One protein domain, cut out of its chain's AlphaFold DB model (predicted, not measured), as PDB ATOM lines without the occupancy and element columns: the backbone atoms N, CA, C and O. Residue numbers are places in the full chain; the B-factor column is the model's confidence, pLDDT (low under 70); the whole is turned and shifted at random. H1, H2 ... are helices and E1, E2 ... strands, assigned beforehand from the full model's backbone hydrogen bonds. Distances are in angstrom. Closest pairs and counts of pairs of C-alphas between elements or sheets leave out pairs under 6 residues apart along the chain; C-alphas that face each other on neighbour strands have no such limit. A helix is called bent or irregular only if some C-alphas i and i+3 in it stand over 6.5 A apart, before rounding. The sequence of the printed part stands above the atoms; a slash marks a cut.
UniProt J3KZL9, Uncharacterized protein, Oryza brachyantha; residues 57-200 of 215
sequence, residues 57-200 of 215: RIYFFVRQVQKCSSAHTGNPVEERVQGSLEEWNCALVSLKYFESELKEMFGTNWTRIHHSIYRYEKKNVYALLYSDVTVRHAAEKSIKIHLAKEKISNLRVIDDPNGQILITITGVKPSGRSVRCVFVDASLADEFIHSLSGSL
ATOM      1  N   ARG A  57     120.174 125.332 123.398       86.38
ATOM      2  CA  ARG A  57     120.197 124.815 122.027       86.38
ATOM      3  C   ARG A  57     121.409 123.918 121.815       86.38
ATOM      4  O   ARG A  57     122.477 124.185 122.363       86.38
ATOM      5  N   ILE A  58     121.215 122.833 121.077       87.25
ATOM      6  CA  ILE A  58     122.263 121.886 120.699       87.25
ATOM      7  C   ILE A  58     122.083 121.580 119.218       87.25
ATOM      8  O   ILE A  58     120.978 121.242 118.793       87.25
ATOM      9  N   TYR A  59     123.155 121.711 118.443       89.06
ATOM     10  CA  TYR A  59     123.106 121.565 116.993       89.06
ATOM     11  C   TYR A  59     123.784 120.271 116.557       89.06
ATOM     12  O   TYR A  59     124.901 119.961 116.986       89.06
ATOM     13  N   PHE A  60     123.094 119.540 115.691       92.06
ATOM     14  CA  PHE A  60     123.537 118.295 115.090       92.06
ATOM     15  C   PHE A  60     123.536 118.482 113.576       92.06
ATOM     16  O   PHE A  60     122.481 118.693 112.985       92.06
ATOM     17  N   PHE A  61     124.705 118.413 112.951       92.06
ATOM     18  CA  PHE A  61     124.818 118.373 111.496       92.06
ATOM     19  C   PHE A  61     124.855 116.924 111.052       92.06
ATOM     20  O   PHE A  61     125.693 116.146 111.508       92.06
ATOM     21  N   VAL A  62     123.904 116.558 110.209       92.94
ATOM     22  CA  VAL A  62     123.597 115.175 109.893       92.94
ATOM     23  C   VAL A  62     124.103 114.843 108.498       92.94
ATOM     24  O   VAL A  62     123.912 115.617 107.561       92.94
ATOM     25  N   ARG A  63     124.730 113.676 108.353       91.62
ATOM     26  CA  ARG A  63     125.148 113.142 107.060       91.62
ATOM     27  C   ARG A  63     124.847 111.652 106.992       91.62
ATOM     28  O   ARG A  63     125.307 110.891 107.844       91.62
ATOM     29  N   GLN A  64     124.105 111.238 105.966       89.69
ATOM     30  CA  GLN A  64     124.030 109.823 105.624       89.69
ATOM     31  C   GLN A  64     125.366 109.397 105.028       89.69
ATOM     32  O   GLN A  64     125.889 110.059 104.128       89.69
ATOM     33  N   VAL A  65     125.909 108.298 105.526       87.62
ATOM     34  CA  VAL A  65     127.145 107.713 105.025       87.62
ATOM     35  C   VAL A  65     126.803 106.405 104.327       87.62
ATOM     36  O   VAL A  65     126.104 105.551 104.871       87.62
ATOM     37  N   GLN A  66     127.253 106.270 103.086       77.88
ATOM     38  CA  GLN A  66     127.337 104.963 102.443       77.88
ATOM     39  C   GLN A  66     128.611 104.288 102.957       77.88
ATOM     40  O   GLN A  66     129.546 104.991 103.345       77.88
ATOM     41  N   LYS A  67     128.652 102.950 102.999       64.06
ATOM     42  CA  LYS A  67     129.877 102.216 103.355       64.06
ATOM     43  C   LYS A  67     131.014 102.692 102.447       64.06
ATOM     44  O   LYS A  67     131.066 102.335 101.275       64.06
ATOM     45  N   CYS A  68     131.896 103.523 102.988       57.66
ATOM     46  CA  CYS A  68     133.078 104.021 102.307       57.66
ATOM     47  C   CYS A  68     134.304 103.475 103.027       57.66
ATOM     48  O   CYS A  68     134.345 103.435 104.256       57.66
ATOM     49  N   SER A  69     135.300 103.066 102.247       56.56
ATOM     50  CA  SER A  69     136.639 102.764 102.739       56.56
ATOM     51  C   SER A  69     137.237 103.993 103.427       56.56
ATOM     52  O   SER A  69     137.090 105.107 102.920       56.56
ATOM     53  N   SER A  70     137.906 103.766 104.562       59.53
ATOM     54  CA  SER A  70     138.602 104.790 105.348       59.53
ATOM     55  C   SER A  70     139.483 105.673 104.463       59.53
ATOM     56  O   SER A  70     140.299 105.149 103.703       59.53
ATOM     57  N   ALA A  71     139.322 106.994 104.549       63.62
ATOM     58  CA  ALA A  71     140.190 107.929 103.829       63.62
ATOM     59  C   ALA A  71     141.492 108.196 104.606       63.62
ATOM     60  O   ALA A  71     142.503 108.550 103.999       63.62
ATOM     61  N   HIS A  72     141.482 107.990 105.931       66.94
ATOM     62  CA  HIS A  72     142.628 108.224 106.811       66.94
ATOM     63  C   HIS A  72     142.874 107.008 107.720       66.94
ATOM     64  O   HIS A  72     142.604 107.015 108.922       66.94
ATOM     65  N   THR A  73     143.404 105.935 107.131       65.06
ATOM     66  CA  THR A  73     143.816 104.724 107.857       65.06
ATOM     67  C   THR A  73     144.756 105.066 109.023       65.06
ATOM     68  O   THR A  73     145.734 105.788 108.834       65.06
ATOM     69  N   GLY A  74     144.468 104.544 110.221       70.62
ATOM     70  CA  GLY A  74     145.241 104.795 111.446       70.62
ATOM     71  C   GLY A  74     144.818 106.036 112.245       70.62
ATOM     72  O   GLY A  74     145.477 106.378 113.228       70.62
ATOM     73  N   ASN A  75     143.752 106.742 111.841       81.25
ATOM     74  CA  ASN A  75     143.208 107.858 112.611       81.25
ATOM     75  C   ASN A  75     142.225 107.366 113.699       81.25
ATOM     76  O   ASN A  75     141.176 106.807 113.367       81.25
ATOM     77  N   PRO A  76     142.471 107.643 114.993       80.75
ATOM     78  CA  PRO A  76     141.665 107.102 116.092       80.75
ATOM     79  C   PRO A  76     140.250 107.699 116.183       80.75
ATOM     80  O   PRO A  76     139.361 107.125 116.816       80.75
ATOM     81  N   VAL A  77     139.997 108.884 115.613       80.56
ATOM     82  CA  VAL A  77     138.631 109.422 115.505       80.56
ATOM     83  C   VAL A  77     137.876 108.692 114.402       80.56
ATOM     84  O   VAL A  77     136.737 108.290 114.636       80.56
ATOM     85  N   GLU A  78     138.501 108.480 113.245       83.12
ATOM     86  CA  GLU A  78     137.881 107.775 112.119       83.12
ATOM     87  C   GLU A  78     137.587 106.311 112.468       83.12
ATOM     88  O   GLU A  78     136.470 105.851 112.247       83.12
ATOM     89  N   GLU A  79     138.516 105.617 113.130       85.00
ATOM     90  CA  GLU A  79     138.313 104.244 113.614       85.00
ATOM     91  C   GLU A  79     137.139 104.141 114.597       85.00
ATOM     92  O   GLU A  79     136.292 103.258 114.476       85.00
ATOM     93  N   ARG A  80     137.015 105.086 115.542       84.44
ATOM     94  CA  ARG A  80     135.863 105.126 116.465       84.44
ATOM     95  C   ARG A  80     134.548 105.394 115.746       84.44
ATOM     96  O   ARG A  80     133.511 104.860 116.147       84.44
ATOM     97  N   VAL A  81     134.570 106.242 114.719       86.69
ATOM     98  CA  VAL A  81     133.399 106.522 113.886       86.69
ATOM     99  C   VAL A  81     132.984 105.276 113.122       86.69
ATOM    100  O   VAL A  81     131.808 104.924 113.165       86.69
ATOM    101  N   GLN A  82     133.931 104.595 112.479       85.81
ATOM    102  CA  GLN A  82     133.683 103.359 111.743       85.81
ATOM    103  C   GLN A  82     133.144 102.268 112.666       85.81
ATOM    104  O   GLN A  82     132.064 101.753 112.399       85.81
ATOM    105  N   GLY A  83     133.783 102.025 113.815       85.06
ATOM    106  CA  GLY A  83     133.286 101.058 114.798       85.06
ATOM    107  C   GLY A  83     131.874 101.386 115.301       85.06
ATOM    108  O   GLY A  83     131.029 100.503 115.406       85.06
ATOM    109  N   SER A  84     131.562 102.670 115.527       87.56
ATOM    110  CA  SER A  84     130.205 103.086 115.919       87.56
ATOM    111  C   SER A  84     129.180 102.887 114.796       87.56
ATOM    112  O   SER A  84     128.039 102.512 115.058       87.56
ATOM    113  N   LEU A  85     129.560 103.142 113.542       87.19
ATOM    114  CA  LEU A  85     128.697 102.898 112.385       87.19
ATOM    115  C   LEU A  85     128.448 101.398 112.185       87.19
ATOM    116  O   LEU A  85     127.312 101.017 111.928       87.19
ATOM    117  N   GLU A  86     129.464 100.556 112.360       85.56
ATOM    118  CA  GLU A  86     129.352  99.098 112.241       85.56
ATOM    119  C   GLU A  86     128.496  98.482 113.352       85.56
ATOM    120  O   GLU A  86     127.627  97.657 113.077       85.56
ATOM    121  N   GLU A  87     128.705  98.897 114.602       84.50
ATOM    122  CA  GLU A  87     127.994  98.335 115.753       84.50
ATOM    123  C   GLU A  87     126.569  98.898 115.880       84.50
ATOM    124  O   GLU A  87     125.624  98.189 116.236       84.50
ATOM    125  N   TRP A  88     126.387 100.190 115.589       82.62
ATOM    126  CA  TRP A  88     125.172 100.918 115.958       82.62
ATOM    127  C   TRP A  88     124.433 101.581 114.802       82.62
ATOM    128  O   TRP A  88     123.382 102.178 115.072       82.62
ATOM    129  N   ASN A  89     124.938 101.492 113.566       87.38
ATOM    130  CA  ASN A  89     124.426 102.187 112.376       87.38
ATOM    131  C   ASN A  89     124.425 103.724 112.488       87.38
ATOM    132  O   ASN A  89     123.836 104.432 111.668       87.38
ATOM    133  N   CYS A  90     125.073 104.271 113.520       89.06
ATOM    134  CA  CYS A  90     125.217 105.705 113.710       89.06
ATOM    135  C   CYS A  90     126.441 106.041 114.565       89.06
ATOM    136  O   CYS A  90     126.734 105.354 115.540       89.06
ATOM    137  N   ALA A  91     127.089 107.159 114.258       88.38
ATOM    138  CA  ALA A  91     128.175 107.720 115.048       88.38
ATOM    139  C   ALA A  91     127.886 109.188 115.364       88.38
ATOM    140  O   ALA A  91     127.441 109.943 114.497       88.38
ATOM    141  N   LEU A  92     128.179 109.611 116.595       88.62
ATOM    142  CA  LEU A  92     128.165 111.024 116.957       88.62
ATOM    143  C   LEU A  92     129.559 111.481 117.360       88.62
ATOM    144  O   LEU A  92     130.186 110.909 118.252       88.62
ATOM    145  N   VAL A  93     129.998 112.588 116.775       86.75
ATOM    146  CA  VAL A  93     131.300 113.175 117.072       86.75
ATOM    147  C   VAL A  93     131.129 114.654 117.361       86.75
ATOM    148  O   VAL A  93     130.439 115.371 116.641       86.75
ATOM    149  N   SER A  94     131.747 115.141 118.436       86.12
ATOM    150  CA  SER A  94     131.779 116.584 118.686       86.12
ATOM    151  C   SER A  94     132.657 117.265 117.644       86.12
ATOM    152  O   SER A  94     133.797 116.854 117.445       86.12
ATOM    153  N   LEU A  95     132.150 118.337 117.029       83.69
ATOM    154  CA  LEU A  95     132.848 119.011 115.938       83.69
ATOM    155  C   LEU A  95     134.222 119.578 116.329       83.69
ATOM    156  O   LEU A  95     135.105 119.659 115.485       83.69
ATOM    157  N   LYS A  96     134.447 119.864 117.616       77.81
ATOM    158  CA  LYS A  96     135.764 120.267 118.135       77.81
ATOM    159  C   LYS A  96     136.869 119.233 117.865       77.81
ATOM    160  O   LYS A  96     138.025 119.601 117.749       77.81
ATOM    161  N   TYR A  97     136.529 117.942 117.774       73.69
ATOM    162  CA  TYR A  97     137.510 116.884 117.509       73.69
ATOM    163  C   TYR A  97     137.946 116.846 116.035       73.69
ATOM    164  O   TYR A  97     138.984 116.275 115.720       73.69
ATOM    165  N   PHE A  98     137.201 117.504 115.139       68.81
ATOM    166  CA  PHE A  98     137.579 117.663 113.733       68.81
ATOM    167  C   PHE A  98     138.541 118.841 113.503       68.81
ATOM    168  O   PHE A  98     139.109 118.963 112.425       68.81
ATOM    169  N   GLU A  99     138.760 119.727 114.482       64.62
ATOM    170  CA  GLU A  99     139.723 120.829 114.319       64.62
ATOM    171  C   GLU A  99     141.174 120.334 114.251       64.62
ATOM    172  O   GLU A  99     141.982 120.918 113.530       64.62
ATOM    173  N   SER A 100     141.499 119.260 114.976       63.12
ATOM    174  CA  SER A 100     142.871 118.765 115.132       63.12
ATOM    175  C   SER A 100     143.187 117.501 114.334       63.12
ATOM    176  O   SER A 100     144.341 117.316 113.963       63.12
ATOM    177  N   GLU A 101     142.204 116.631 114.072       64.00
ATOM    178  CA  GLU A 101     142.492 115.260 113.613       64.00
ATOM    179  C   GLU A 101     141.842 114.878 112.278       64.00
ATOM    180  O   GLU A 101     142.360 113.994 111.606       64.00
ATOM    181  N   LEU A 102     140.758 115.538 111.849       63.09
ATOM    182  CA  LEU A 102     140.036 115.204 110.612       63.09
ATOM    183  C   LEU A 102     139.408 116.465 110.001       63.09
ATOM    184  O   LEU A 102     138.354 116.908 110.444       63.09
ATOM    185  N   LYS A 103     140.028 117.059 108.974       68.81
ATOM    186  CA  LYS A 103     139.477 118.273 108.335       68.81
ATOM    187  C   LYS A 103     138.199 117.986 107.543       68.81
ATOM    188  O   LYS A 103     137.232 118.749 107.595       68.81
ATOM    189  N   GLU A 104     138.199 116.869 106.821       75.81
ATOM    190  CA  GLU A 104     137.096 116.427 105.974       75.81
ATOM    191  C   GLU A 104     136.849 114.934 106.183       75.81
ATOM    192  O   GLU A 104     137.786 114.153 106.313       75.81
ATOM    193  N   MET A 105     135.580 114.532 106.238       77.94
ATOM    194  CA  MET A 105     135.190 113.124 106.352       77.94
ATOM    195  C   MET A 105     133.822 112.930 105.692       77.94
ATOM    196  O   MET A 105     132.937 113.774 105.854       77.94
ATOM    197  N   PHE A 106     133.646 111.848 104.926       80.19
ATOM    198  CA  PHE A 106     132.424 111.567 104.146       80.19
ATOM    199  C   PHE A 106     131.983 112.729 103.230       80.19
ATOM    200  O   PHE A 106     130.796 113.063 103.131       80.19
ATOM    201  N   GLY A 107     132.959 113.381 102.585       80.19
ATOM    202  CA  GLY A 107     132.731 114.502 101.664       80.19
ATOM    203  C   GLY A 107     132.195 115.771 102.333       80.19
ATOM    204  O   GLY A 107     131.605 116.609 101.662       80.19
ATOM    205  N   THR A 108     132.344 115.897 103.655       85.44
ATOM    206  CA  THR A 108     131.893 117.062 104.426       85.44
ATOM    207  C   THR A 108     133.074 117.699 105.152       85.44
ATOM    208  O   THR A 108     133.808 117.023 105.873       85.44
ATOM    209  N   ASN A 109     133.231 119.016 104.998       86.38
ATOM    210  CA  ASN A 109     134.231 119.803 105.719       86.38
ATOM    211  C   ASN A 109     133.697 120.211 107.101       86.38
ATOM    212  O   ASN A 109     133.112 121.284 107.293       86.38
ATOM    213  N   TRP A 110     133.865 119.307 108.065       86.12
ATOM    214  CA  TRP A 110     133.354 119.447 109.428       86.12
ATOM    215  C   TRP A 110     134.018 120.595 110.191       86.12
ATOM    216  O   TRP A 110     133.341 121.291 110.951       86.12
ATOM    217  N   THR A 111     135.307 120.852 109.942       84.56
ATOM    218  CA  THR A 111     136.035 121.989 110.527       84.56
ATOM    219  C   THR A 111     135.420 123.320 110.102       84.56
ATOM    220  O   THR A 111     135.207 124.201 110.936       84.56
ATOM    221  N   ARG A 112     135.064 123.474 108.818       85.44
ATOM    222  CA  ARG A 112     134.394 124.680 108.311       85.44
ATOM    223  C   ARG A 112     133.046 124.892 108.994       85.44
ATOM    224  O   ARG A 112     132.785 125.994 109.473       85.44
ATOM    225  N   ILE A 113     132.222 123.844 109.086       85.50
ATOM    226  CA  ILE A 113     130.923 123.906 109.775       85.50
ATOM    227  C   ILE A 113     131.120 124.323 111.239       85.50
ATOM    228  O   ILE A 113     130.430 125.229 111.711       85.50
ATOM    229  N   HIS A 114     132.094 123.725 111.936       84.00
ATOM    230  CA  HIS A 114     132.419 124.057 113.322       84.00
ATOM    231  C   HIS A 114     132.791 125.528 113.497       84.00
ATOM    232  O   HIS A 114     132.185 126.218 114.314       84.00
ATOM    233  N   HIS A 115     133.744 126.030 112.710       82.31
ATOM    234  CA  HIS A 115     134.179 127.421 112.794       82.31
ATOM    235  C   HIS A 115     133.030 128.391 112.512       82.31
ATOM    236  O   HIS A 115     132.872 129.387 113.224       82.31
ATOM    237  N   SER A 116     132.211 128.097 111.501       80.94
ATOM    238  CA  SER A 116     131.086 128.944 111.117       80.94
ATOM    239  C   SER A 116     130.053 129.053 112.236       80.94
ATOM    240  O   SER A 116     129.661 130.163 112.577       80.94
ATOM    241  N   ILE A 117     129.661 127.950 112.877       76.44
ATOM    242  CA  ILE A 117     128.661 127.987 113.957       76.44
ATOM    243  C   ILE A 117     129.237 128.432 115.308       76.44
ATOM    244  O   ILE A 117     128.550 129.105 116.083       76.44
ATOM    245  N   TYR A 118     130.504 128.112 115.595       75.19
ATOM    246  CA  TYR A 118     131.174 128.499 116.836       75.19
ATOM    247  C   TYR A 118     131.235 130.023 116.990       75.19
ATOM    248  O   TYR A 118     131.071 130.534 118.100       75.19
ATOM    249  N   ARG A 119     131.363 130.758 115.874       72.50
ATOM    250  CA  ARG A 119     131.268 132.228 115.841       72.50
ATOM    251  C   ARG A 119     129.950 132.768 116.413       72.50
ATOM    252  O   ARG A 119     129.959 133.870 116.955       72.50
ATOM    253  N   TYR A 120     128.851 132.015 116.325       67.38
ATOM    254  CA  TYR A 120     127.516 132.471 116.732       67.38
ATOM    255  C   TYR A 120     127.070 131.918 118.089       67.38
ATOM    256  O   TYR A 120     126.618 132.678 118.940       67.38
ATOM    257  N   GLU A 121     127.199 130.610 118.309       65.25
ATOM    258  CA  GLU A 121     126.555 129.926 119.447       65.25
ATOM    259  C   GLU A 121     127.557 129.475 120.524       65.25
ATOM    260  O   GLU A 121     127.165 129.068 121.617       65.25
ATOM    261  N   LYS A 122     128.868 129.585 120.252       58.12
ATOM    262  CA  LYS A 122     129.981 129.394 121.203       58.12
ATOM    263  C   LYS A 122     129.915 128.152 122.113       58.12
ATOM    264  O   LYS A 122     130.561 128.181 123.160       58.12
ATOM    265  N   LYS A 123     129.186 127.071 121.774       67.00
ATOM    266  CA  LYS A 123     129.367 125.713 122.345       67.00
ATOM    267  C   LYS A 123     128.453 124.632 121.745       67.00
ATOM    268  O   LYS A 123     127.294 124.874 121.441       67.00
ATOM    269  N   ASN A 124     129.006 123.410 121.742       66.31
ATOM    270  CA  ASN A 124     128.398 122.087 121.529       66.31
ATOM    271  C   ASN A 124     127.662 121.885 120.204       66.31
ATOM    272  O   ASN A 124     126.432 121.859 120.142       66.31
ATOM    273  N   VAL A 125     128.464 121.654 119.170       84.31
ATOM    274  CA  VAL A 125     127.996 121.199 117.867       84.31
ATOM    275  C   VAL A 125     128.541 119.808 117.606       84.31
ATOM    276  O   VAL A 125     129.682 119.498 117.966       84.31
ATOM    277  N   TYR A 126     127.705 118.967 117.015       88.81
ATOM    278  CA  TYR A 126     128.011 117.571 116.761       88.81
ATOM    279  C   TYR A 126     127.771 117.221 115.294       88.81
ATOM    280  O   TYR A 126     126.845 117.742 114.676       88.81
ATOM    281  N   ALA A 127     128.589 116.322 114.760       90.62
ATOM    282  CA  ALA A 127     128.285 115.564 113.557       90.62
ATOM    283  C   ALA A 127     127.495 114.319 113.968       90.62
ATOM    284  O   ALA A 127     127.958 113.579 114.837       90.62
ATOM    285  N   LEU A 128     126.335 114.092 113.351       92.81
ATOM    286  CA  LEU A 128     125.597 112.832 113.414       92.81
ATOM    287  C   LEU A 128     125.714 112.124 112.066       92.81
ATOM    288  O   LEU A 128     125.164 112.565 111.060       92.81
ATOM    289  N   LEU A 129     126.429 111.013 112.064       91.19
ATOM    290  CA  LEU A 129     126.652 110.175 110.898       91.19
ATOM    291  C   LEU A 129     125.769 108.947 111.034       91.19
ATOM    292  O   LEU A 129     125.670 108.394 112.130       91.19
ATOM    293  N   TYR A 130     125.117 108.527 109.959       90.62
ATOM    294  CA  TYR A 130     124.234 107.364 110.008       90.62
ATOM    295  C   TYR A 130     124.246 106.585 108.695       90.62
ATOM    296  O   TYR A 130     124.357 107.173 107.621       90.62
ATOM    297  N   SER A 131     124.112 105.267 108.791       88.12
ATOM    298  CA  SER A 131     124.032 104.334 107.663       88.12
ATOM    299  C   SER A 131     122.845 103.407 107.867       88.12
ATOM    300  O   SER A 131     122.546 103.047 108.998       88.12
ATOM    301  N   ASP A 132     122.155 103.028 106.793       81.56
ATOM    302  CA  ASP A 132     121.144 101.956 106.811       81.56
ATOM    303  C   ASP A 132     120.019 102.106 107.870       81.56
ATOM    304  O   ASP A 132     119.338 101.147 108.226       81.56
ATOM    305  N   VAL A 133     119.781 103.333 108.352       85.31
ATOM    306  CA  VAL A 133     118.694 103.712 109.269       85.31
ATOM    307  C   VAL A 133     118.098 105.060 108.872       85.31
ATOM    308  O   VAL A 133     118.699 105.840 108.134       85.31
ATOM    309  N   THR A 134     116.907 105.372 109.385       89.19
ATOM    310  CA  THR A 134     116.308 106.698 109.184       89.19
ATOM    311  C   THR A 134     117.002 107.750 110.049       89.19
ATOM    312  O   THR A 134     117.423 107.474 111.177       89.19
ATOM    313  N   VAL A 135     117.044 108.995 109.565       88.56
ATOM    314  CA  VAL A 135     117.565 110.133 110.342       88.56
ATOM    315  C   VAL A 135     116.845 110.295 111.684       88.56
ATOM    316  O   VAL A 135     117.490 110.598 112.684       88.56
ATOM    317  N   ARG A 136     115.535 110.012 111.747       90.81
ATOM    318  CA  ARG A 136     114.766 110.020 113.003       90.81
ATOM    319  C   ARG A 136     115.316 109.027 114.012       90.81
ATOM    320  O   ARG A 136     115.560 109.403 115.156       90.81
ATOM    321  N   HIS A 137     115.533 107.784 113.590       90.62
ATOM    322  CA  HIS A 137     116.053 106.754 114.478       90.62
ATOM    323  C   HIS A 137     117.450 107.121 114.998       90.62
ATOM    324  O   HIS A 137     117.695 107.067 116.205       90.62
ATOM    325  N   ALA A 138     118.338 107.570 114.106       90.50
ATOM    326  CA  ALA A 138     119.673 108.033 114.479       90.50
ATOM    327  C   ALA A 138     119.620 109.229 115.447       90.50
ATOM    328  O   ALA A 138     120.331 109.247 116.454       90.50
ATOM    329  N   ALA A 139     118.741 110.204 115.194       90.62
ATOM    330  CA  ALA A 139     118.554 111.377 116.039       90.62
ATOM    331  C   ALA A 139     118.102 110.986 117.451       90.62
ATOM    332  O   ALA A 139     118.776 111.319 118.425       90.62
ATOM    333  N   GLU A 140     117.020 110.220 117.585       90.38
ATOM    334  CA  GLU A 140     116.516 109.777 118.889       90.38
ATOM    335  C   GLU A 140     117.550 108.962 119.672       90.38
ATOM    336  O   GLU A 140     117.747 109.195 120.869       90.38
ATOM    337  N   LYS A 141     118.237 108.031 118.999       87.62
ATOM    338  CA  LYS A 141     119.297 107.215 119.602       87.62
ATOM    339  C   LYS A 141     120.453 108.091 120.085       87.62
ATOM    340  O   LYS A 141     120.888 107.951 121.229       87.62
ATOM    341  N   SER A 142     120.881 109.058 119.274       83.69
ATOM    342  CA  SER A 142     121.944 109.995 119.647       83.69
ATOM    343  C   SER A 142     121.563 110.863 120.853       83.69
ATOM    344  O   SER A 142     122.388 111.057 121.743       83.69
ATOM    345  N   ILE A 143     120.308 111.314 120.970       85.88
ATOM    346  CA  ILE A 143     119.839 112.052 122.154       85.88
ATOM    347  C   ILE A 143     119.882 111.168 123.397       85.88
ATOM    348  O   ILE A 143     120.424 111.586 124.423       85.88
ATOM    349  N   LYS A 144     119.356 109.940 123.301       82.31
ATOM    350  CA  LYS A 144     119.346 108.980 124.413       82.31
ATOM    351  C   LYS A 144     120.751 108.675 124.923       82.31
ATOM    352  O   LYS A 144     120.908 108.529 126.125       82.31
ATOM    353  N   ILE A 145     121.754 108.625 124.046       78.38
ATOM    354  CA  ILE A 145     123.147 108.328 124.411       78.38
ATOM    355  C   ILE A 145     123.883 109.594 124.877       78.38
ATOM    356  O   ILE A 145     124.392 109.657 125.996       78.38
ATOM    357  N   HIS A 146     123.924 110.639 124.051       74.62
ATOM    358  CA  HIS A 146     124.793 111.800 124.280       74.62
ATOM    359  C   HIS A 146     124.232 112.802 125.279       74.62
ATOM    360  O   HIS A 146     124.997 113.543 125.897       74.62
ATOM    361  N   LEU A 147     122.914 112.802 125.479       77.94
ATOM    362  CA  LEU A 147     122.256 113.624 126.486       77.94
ATOM    363  C   LEU A 147     121.704 112.796 127.653       77.94
ATOM    364  O   LEU A 147     121.023 113.361 128.507       77.94
ATOM    365  N   ALA A 148     122.052 111.504 127.765       80.81
ATOM    366  CA  ALA A 148     121.658 110.645 128.890       80.81
ATOM    367  C   ALA A 148     121.920 111.320 130.247       80.81
ATOM    368  O   ALA A 148     121.052 111.405 131.116       80.81
ATOM    369  N   LYS A 149     123.131 111.875 130.393       82.38
ATOM    370  CA  LYS A 149     123.606 112.534 131.619       82.38
ATOM    371  C   LYS A 149     122.818 113.797 131.970       82.38
ATOM    372  O   LYS A 149     122.795 114.196 133.128       82.38
ATOM    373  N   GLU A 150     122.165 114.416 130.989       81.25
ATOM    374  CA  GLU A 150     121.373 115.633 131.175       81.25
ATOM    375  C   GLU A 150     119.970 115.342 131.736       81.25
ATOM    376  O   GLU A 150     119.260 116.286 132.086       81.25
ATOM    377  N   LYS A 151     119.579 114.057 131.841       83.81
ATOM    378  CA  LYS A 151     118.287 113.589 132.380       83.81
ATOM    379  C   LYS A 151     117.089 114.336 131.776       83.81
ATOM    380  O   LYS A 151     116.189 114.773 132.490       83.81
ATOM    381  N   ILE A 152     117.119 114.532 130.458       84.69
ATOM    382  CA  ILE A 152     116.087 115.282 129.735       84.69
ATOM    383  C   ILE A 152     114.806 114.447 129.681       84.69
ATOM    384  O   ILE A 152     114.822 113.317 129.200       84.69
ATOM    385  N   SER A 153     113.698 115.015 130.149       85.00
ATOM    386  CA  SER A 153     112.367 114.407 130.112       85.00
ATOM    387  C   SER A 153     111.475 115.057 129.048       85.00
ATOM    388  O   SER A 153     111.835 116.075 128.446       85.00
ATOM    389  N   ASN A 154     110.295 114.464 128.825       84.69
ATOM    390  CA  ASN A 154     109.260 114.971 127.915       84.69
ATOM    391  C   ASN A 154     109.762 115.195 126.483       84.69
ATOM    392  O   ASN A 154     109.476 116.227 125.871       84.69
ATOM    393  N   LEU A 155     110.528 114.231 125.964       87.25
ATOM    394  CA  LEU A 155     111.054 114.296 124.608       87.25
ATOM    395  C   LEU A 155     109.908 114.331 123.594       87.25
ATOM    396  O   LEU A 155     109.027 113.473 123.603       87.25
ATOM    397  N   ARG A 156     109.939 115.326 122.710       87.62
ATOM    398  CA  ARG A 156     109.040 115.441 121.560       87.62
ATOM    399  C   ARG A 156     109.870 115.580 120.302       87.62
ATOM    400  O   ARG A 156     110.785 116.401 120.273       87.62
ATOM    401  N   VAL A 157     109.531 114.789 119.294       88.50
ATOM    402  CA  VAL A 157     110.163 114.804 117.976       88.50
ATOM    403  C   VAL A 157     109.241 115.545 117.023       88.50
ATOM    404  O   VAL A 157     108.038 115.295 117.002       88.50
ATOM    405  N   ILE A 158     109.799 116.487 116.276       87.12
ATOM    406  CA  ILE A 158     109.070 117.329 115.337       87.12
ATOM    407  C   ILE A 158     109.825 117.286 114.013       87.12
ATOM    408  O   ILE A 158     110.994 117.672 113.971       87.12
ATOM    409  N   ASP A 159     109.175 116.812 112.953       83.38
ATOM    410  CA  ASP A 159     109.737 116.867 111.600       83.38
ATOM    411  C   ASP A 159     109.570 118.282 111.044       83.38
ATOM    412  O   ASP A 159     108.526 118.911 111.250       83.38
ATOM    413  N   ASP A 160     110.586 118.792 110.351       78.81
ATOM    414  CA  ASP A 160     110.502 120.109 109.721       78.81
ATOM    415  C   ASP A 160     110.235 119.957 108.210       78.81
ATOM    416  O   ASP A 160     111.022 119.333 107.496       78.81
ATOM    417  N   PRO A 161     109.121 120.505 107.696       69.25
ATOM    418  CA  PRO A 161     108.758 120.377 106.287       69.25
ATOM    419  C   PRO A 161     109.577 121.286 105.354       69.25
ATOM    420  O   PRO A 161     109.447 121.171 104.139       69.25
ATOM    421  N   ASN A 162     110.391 122.207 105.887       66.19
ATOM    422  CA  ASN A 162     111.067 123.254 105.111       66.19
ATOM    423  C   ASN A 162     112.517 122.903 104.722       66.19
ATOM    424  O   ASN A 162     113.265 123.771 104.274       66.19
ATOM    425  N   GLY A 163     112.922 121.642 104.890       65.06
ATOM    426  CA  GLY A 163     114.103 121.037 104.262       65.06
ATOM    427  C   GLY A 163     115.465 121.352 104.891       65.06
ATOM    428  O   GLY A 163     116.331 120.485 104.881       65.06
ATOM    429  N   GLN A 164     115.677 122.542 105.463       78.12
ATOM    430  CA  GLN A 164     116.971 122.903 106.080       78.12
ATOM    431  C   GLN A 164     117.209 122.178 107.407       78.12
ATOM    432  O   GLN A 164     118.278 121.624 107.664       78.12
ATOM    433  N   ILE A 165     116.192 122.189 108.262       85.50
ATOM    434  CA  ILE A 165     116.133 121.357 109.457       85.50
ATOM    435  C   ILE A 165     115.456 120.063 109.020       85.50
ATOM    436  O   ILE A 165     114.471 120.090 108.293       85.50
ATOM    437  N   LEU A 166     115.996 118.932 109.448       86.81
ATOM    438  CA  LEU A 166     115.384 117.630 109.217       86.81
ATOM    439  C   LEU A 166     114.425 117.318 110.365       86.81
ATOM    440  O   LEU A 166     113.268 116.956 110.161       86.81
ATOM    441  N   ILE A 167     114.922 117.466 111.595       90.38
ATOM    442  CA  ILE A 167     114.215 117.094 112.818       90.38
ATOM    443  C   ILE A 167     114.562 118.087 113.924       90.38
ATOM    444  O   ILE A 167     115.701 118.534 114.062       90.38
ATOM    445  N   THR A 168     113.587 118.392 114.769       90.94
ATOM    446  CA  THR A 168     113.812 119.026 116.064       90.94
ATOM    447  C   THR A 168     113.368 118.088 117.177       90.94
ATOM    448  O   THR A 168     112.246 117.587 117.164       90.94
ATOM    449  N   ILE A 169     114.231 117.879 118.172       91.19
ATOM    450  CA  ILE A 169     113.879 117.166 119.402       91.19
ATOM    451  C   ILE A 169     113.908 118.151 120.565       91.19
ATOM    452  O   ILE A 169     114.947 118.732 120.881       91.19
ATOM    453  N   THR A 170     112.768 118.341 121.219       91.44
ATOM    454  CA  THR A 170     112.645 119.210 122.399       91.44
ATOM    455  C   THR A 170     112.472 118.392 123.664       91.44
ATOM    456  O   THR A 170     111.839 117.342 123.622       91.44
ATOM    457  N   GLY A 171     112.955 118.901 124.793       90.19
ATOM    458  CA  GLY A 171     112.709 118.318 126.110       90.19
ATOM    459  C   GLY A 171     113.016 119.294 127.242       90.19
ATOM    460  O   GLY A 171     113.280 120.477 127.007       90.19
ATOM    461  N   VAL A 172     112.980 118.810 128.482       89.19
ATOM    462  CA  VAL A 172     113.172 119.637 129.685       89.19
ATOM    463  C   VAL A 172     114.175 118.980 130.631       89.19
ATOM    464  O   VAL A 172     114.121 117.778 130.865       89.19
ATOM    465  N   LYS A 173     115.116 119.762 131.168       88.56
ATOM    466  CA  LYS A 173     116.050 119.307 132.210       88.56
ATOM    467  C   LYS A 173     115.380 119.262 133.588       88.56
ATOM    468  O   LYS A 173     114.424 120.003 133.804       88.56
ATOM    469  N   PRO A 174     115.956 118.546 134.574       87.25
ATOM    470  CA  PRO A 174     115.476 118.585 135.959       87.25
ATOM    471  C   PRO A 174     115.410 119.998 136.557       87.25
ATOM    472  O   PRO A 174     114.567 120.274 137.398       87.25
ATOM    473  N   SER A 175     116.254 120.920 136.083       87.75
ATOM    474  CA  SER A 175     116.232 122.330 136.491       87.75
ATOM    475  C   SER A 175     115.058 123.145 135.923       87.75
ATOM    476  O   SER A 175     115.038 124.361 136.082       87.75
ATOM    477  N   GLY A 176     114.142 122.530 135.168       85.62
ATOM    478  CA  GLY A 176     113.064 123.213 134.444       85.62
ATOM    479  C   GLY A 176     113.512 123.897 133.146       85.62
ATOM    480  O   GLY A 176     112.685 124.383 132.377       85.62
ATOM    481  N   ARG A 177     114.819 123.912 132.849       87.12
ATOM    482  CA  ARG A 177     115.357 124.532 131.633       87.12
ATOM    483  C   ARG A 177     114.982 123.722 130.390       87.12
ATOM    484  O   ARG A 177     115.311 122.538 130.297       87.12
ATOM    485  N   SER A 178     114.379 124.383 129.405       89.31
ATOM    486  CA  SER A 178     114.064 123.785 128.103       89.31
ATOM    487  C   SER A 178     115.328 123.502 127.291       89.31
ATOM    488  O   SER A 178     116.270 124.301 127.279       89.31
ATOM    489  N   VAL A 179     115.342 122.364 126.599       88.38
ATOM    490  CA  VAL A 179     116.403 121.949 125.677       88.38
ATOM    491  C   VAL A 179     115.804 121.746 124.296       88.38
ATOM    492  O   VAL A 179     114.774 121.089 124.156       88.38
ATOM    493  N   ARG A 180     116.477 122.279 123.278       89.56
ATOM    494  CA  ARG A 180     116.137 122.090 121.870       89.56
ATOM    495  C   ARG A 180     117.344 121.539 121.127       89.56
ATOM    496  O   ARG A 180     118.394 122.175 121.089       89.56
ATOM    497  N   CYS A 181     117.175 120.367 120.539       90.44
ATOM    498  CA  CYS A 181     118.158 119.722 119.685       90.44
ATOM    499  C   CYS A 181     117.709 119.887 118.238       90.44
ATOM    500  O   CYS A 181     116.613 119.451 117.890       90.44
ATOM    501  N   VAL A 182     118.523 120.554 117.429       90.88
ATOM    502  CA  VAL A 182     118.211 120.879 116.036       90.88
ATOM    503  C   VAL A 182     119.106 120.036 115.138       90.88
ATOM    504  O   VAL A 182     120.329 120.112 115.260       90.88
ATOM    505  N   PHE A 183     118.495 119.234 114.269       92.56
ATOM    506  CA  PHE A 183     119.174 118.350 113.327       92.56
ATOM    507  C   PHE A 183     119.091 118.955 111.929       92.56
ATOM    508  O   PHE A 183     117.999 119.116 111.392       92.56
ATOM    509  N   VAL A 184     120.238 119.309 111.364       91.38
ATOM    510  CA  VAL A 184     120.386 120.049 110.104       91.38
ATOM    511  C   VAL A 184     121.127 119.166 109.113       91.38
ATOM    512  O   VAL A 184     122.111 118.537 109.495       91.38
ATOM    513  N   ASP A 185     120.699 119.118 107.854       90.06
ATOM    514  CA  ASP A 185     121.484 118.439 106.818       90.06
ATOM    515  C   ASP A 185     122.836 119.151 106.643       90.06
ATOM    516  O   ASP A 185     122.895 120.371 106.466       90.06
ATOM    517  N   ALA A 186     123.941 118.405 106.695       89.88
ATOM    518  CA  ALA A 186     125.278 118.967 106.539       89.88
ATOM    519  C   ALA A 186     125.484 119.679 105.186       89.88
ATOM    520  O   ALA A 186     126.263 120.629 105.116       89.88
ATOM    521  N   SER A 187     124.770 119.273 104.129       87.75
ATOM    522  CA  SER A 187     124.802 119.939 102.819       87.75
ATOM    523  C   SER A 187     124.162 121.331 102.830       87.75
ATOM    524  O   SER A 187     124.550 122.187 102.040       87.75
ATOM    525  N   LEU A 188     123.249 121.587 103.772       88.81
ATOM    526  CA  LEU A 188     122.549 122.863 103.951       88.81
ATOM    527  C   LEU A 188     123.121 123.679 105.120       88.81
ATOM    528  O   LEU A 188     122.519 124.663 105.560       88.81
ATOM    529  N   ALA A 189     124.290 123.288 105.638       87.31
ATOM    530  CA  ALA A 189     124.880 123.911 106.815       87.31
ATOM    531  C   ALA A 189     125.137 125.412 106.626       87.31
ATOM    532  O   ALA A 189     124.856 126.194 107.533       87.31
ATOM    533  N   ASP A 190     125.626 125.824 105.454       84.56
ATOM    534  CA  ASP A 190     125.928 127.232 105.178       84.56
ATOM    535  C   ASP A 190     124.648 128.081 105.159       84.56
ATOM    536  O   ASP A 190     124.583 129.116 105.823       84.56
ATOM    537  N   GLU A 191     123.594 127.617 104.479       86.12
ATOM    538  CA  GLU A 191     122.292 128.295 104.454       86.12
ATOM    539  C   GLU A 191     121.696 128.428 105.857       86.12
ATOM    540  O   GLU A 191     121.250 129.509 106.261       86.12
ATOM    541  N   PHE A 192     121.737 127.337 106.627       86.62
ATOM    542  CA  PHE A 192     121.255 127.321 107.998       86.62
ATOM    543  C   PHE A 192     122.021 128.327 108.864       86.62
ATOM    544  O   PHE A 192     121.408 129.153 109.543       86.62
ATOM    545  N   ILE A 193     123.355 128.324 108.811       83.75
ATOM    546  CA  ILE A 193     124.189 129.235 109.604       83.75
ATOM    547  C   ILE A 193     123.969 130.695 109.178       83.75
ATOM    548  O   ILE A 193     123.849 131.577 110.034       83.75
ATOM    549  N   HIS A 194     123.831 130.970 107.879       82.12
ATOM    550  CA  HIS A 194     123.472 132.302 107.397       82.12
ATOM    551  C   HIS A 194     122.120 132.765 107.947       82.12
ATOM    552  O   HIS A 194     121.999 133.920 108.374       82.12
ATOM    553  N   SER A 195     121.134 131.870 108.040       81.12
ATOM    554  CA  SER A 195     119.827 132.184 108.627       81.12
ATOM    555  C   SER A 195     119.920 132.599 110.107       81.12
ATOM    556  O   SER A 195     119.207 133.513 110.535       81.12
ATOM    557  N   LEU A 196     120.854 132.014 110.873       76.75
ATOM    558  CA  LEU A 196     121.118 132.404 112.263       76.75
ATOM    559  C   LEU A 196     121.666 133.838 112.344       76.75
ATOM    560  O   LEU A 196     121.269 134.616 113.214       76.75
ATOM    561  N   SER A 197     122.539 134.217 111.405       66.06
ATOM    562  CA  SER A 197     123.159 135.547 111.364       66.06
ATOM    563  C   SER A 197     122.179 136.672 110.992       66.06
ATOM    564  O   SER A 197     122.236 137.760 111.570       66.06
ATOM    565  N   GLY A 198     121.227 136.403 110.090       58.50
ATOM    566  CA  GLY A 198     120.168 137.352 109.724       58.50
ATOM    567  C   GLY A 198     119.215 137.658 110.885       58.50
ATOM    568  O   GLY A 198     118.719 138.778 111.006       58.50
ATOM    569  N   SER A 199     119.025 136.699 111.798       51.16
ATOM    570  CA  SER A 199     118.199 136.871 112.997       51.16
ATOM    571  C   SER A 199     118.797 137.873 113.993       51.16
ATOM    572  O   SER A 199     118.044 138.623 114.612       51.16
ATOM    573  N   LEU A 200     120.128 137.924 114.128       47.88
ATOM    574  CA  LEU A 200     120.824 138.842 115.044       47.88
ATOM    575  C   LEU A 200     120.806 140.298 114.555       47.88
ATOM    576  O   LEU A 200     120.793 141.215 115.373       47.88
TER     577      LEU A 200
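Overview. This is residues 57 to 200 of the 215 residues of an uncharacterized protein of Oryza brachyantha (UniProt J3KZL9). A strongly twisted, curled sheet of six strands wraps round helix H4 on one face; on its other face H3 and H5 lie side by side, and H1 covers the edge strand E2. The printed part has 144 residues, with five named helices and six named strands in the order E1 H1 E2 H2 H3 E3 H4 E4 E5 E6 H5. The sheet runs E2 E3 E1 E6 E5 E4 and is mixed; the class is mixed, helices and strands. The whole is compact, with a radius of gyration of the C-alphas of 14.9 A and spans of 44 by 34 by 28 A.

Arrangement. E1, residues 57 to 64, is an inner strand. H1, residues 76 to 88, is over E2, residues 90 to 94; their closest C-alphas, of Ser 84 and Ala 91, are 5.1 A apart. H2, residues 95 to 98, touches H3, residues 110 to 121, at Phe 98 and Thr 111, the closest C-alphas, 5.6 A apart; H3 does so with residues 110 to 114 alone. H3 is over E1 and E3, residues 125 to 130, at a height over the sheet of 9.8 A. E3 is antiparallel to E2, with N 91 and O 129 at 2.8 A, and parallel to E1, with N 61 and O 126 at 2.8 A. The sheet curls round H4, residues 135 to 146. Three layers, helices on both faces of a sheet, have H1 and H3 on one face and H4 on the other. E4, residues 153 to 159, E5, residues 165 to 172, and E6, residues 178 to 185, form a meander, each strand the antiparallel neighbour of the one before; N 156 and O 170 are 2.9 A apart, N 181 and O 169 2.8 A. E6 is parallel to E1, with N 60 and O 182 at 2.9 A. H5, residues 186 to 200, touches H3 at a shallow tilt of 18 degrees, the same way; the closest C-alphas, of Ile 117 and Ile 193, are 6.4 A apart. Every O i to N i+4 pair is within hydrogen-bond range in H1 and H4, 7 of 8 in H3 and 8 of 11 in H5; H2 is too short for one.

Along the chain. E1 begins at C-alpha 57, (120.197, 124.815, 122.027), and spans 22.6 A; E6 spans 23.2 A. H1 spans 17.6 A. H5 spans 22.1 A to C-alpha 200, (120.824, 138.842, 115.044), and is irregular: C-alphas 187 and 190 are 7.7 A apart.

Size, cuts and confidence. The C-alphas farthest apart, of Thr 73 and Gly 176, are 44.7 A apart. The printed part has no cut. The links E1 to H1 and H2 to H3 are long. pLDDT is under 70 at residues 67 to 73, 98 to 103, 120 to 124, 161 to 163 and 197 to 200.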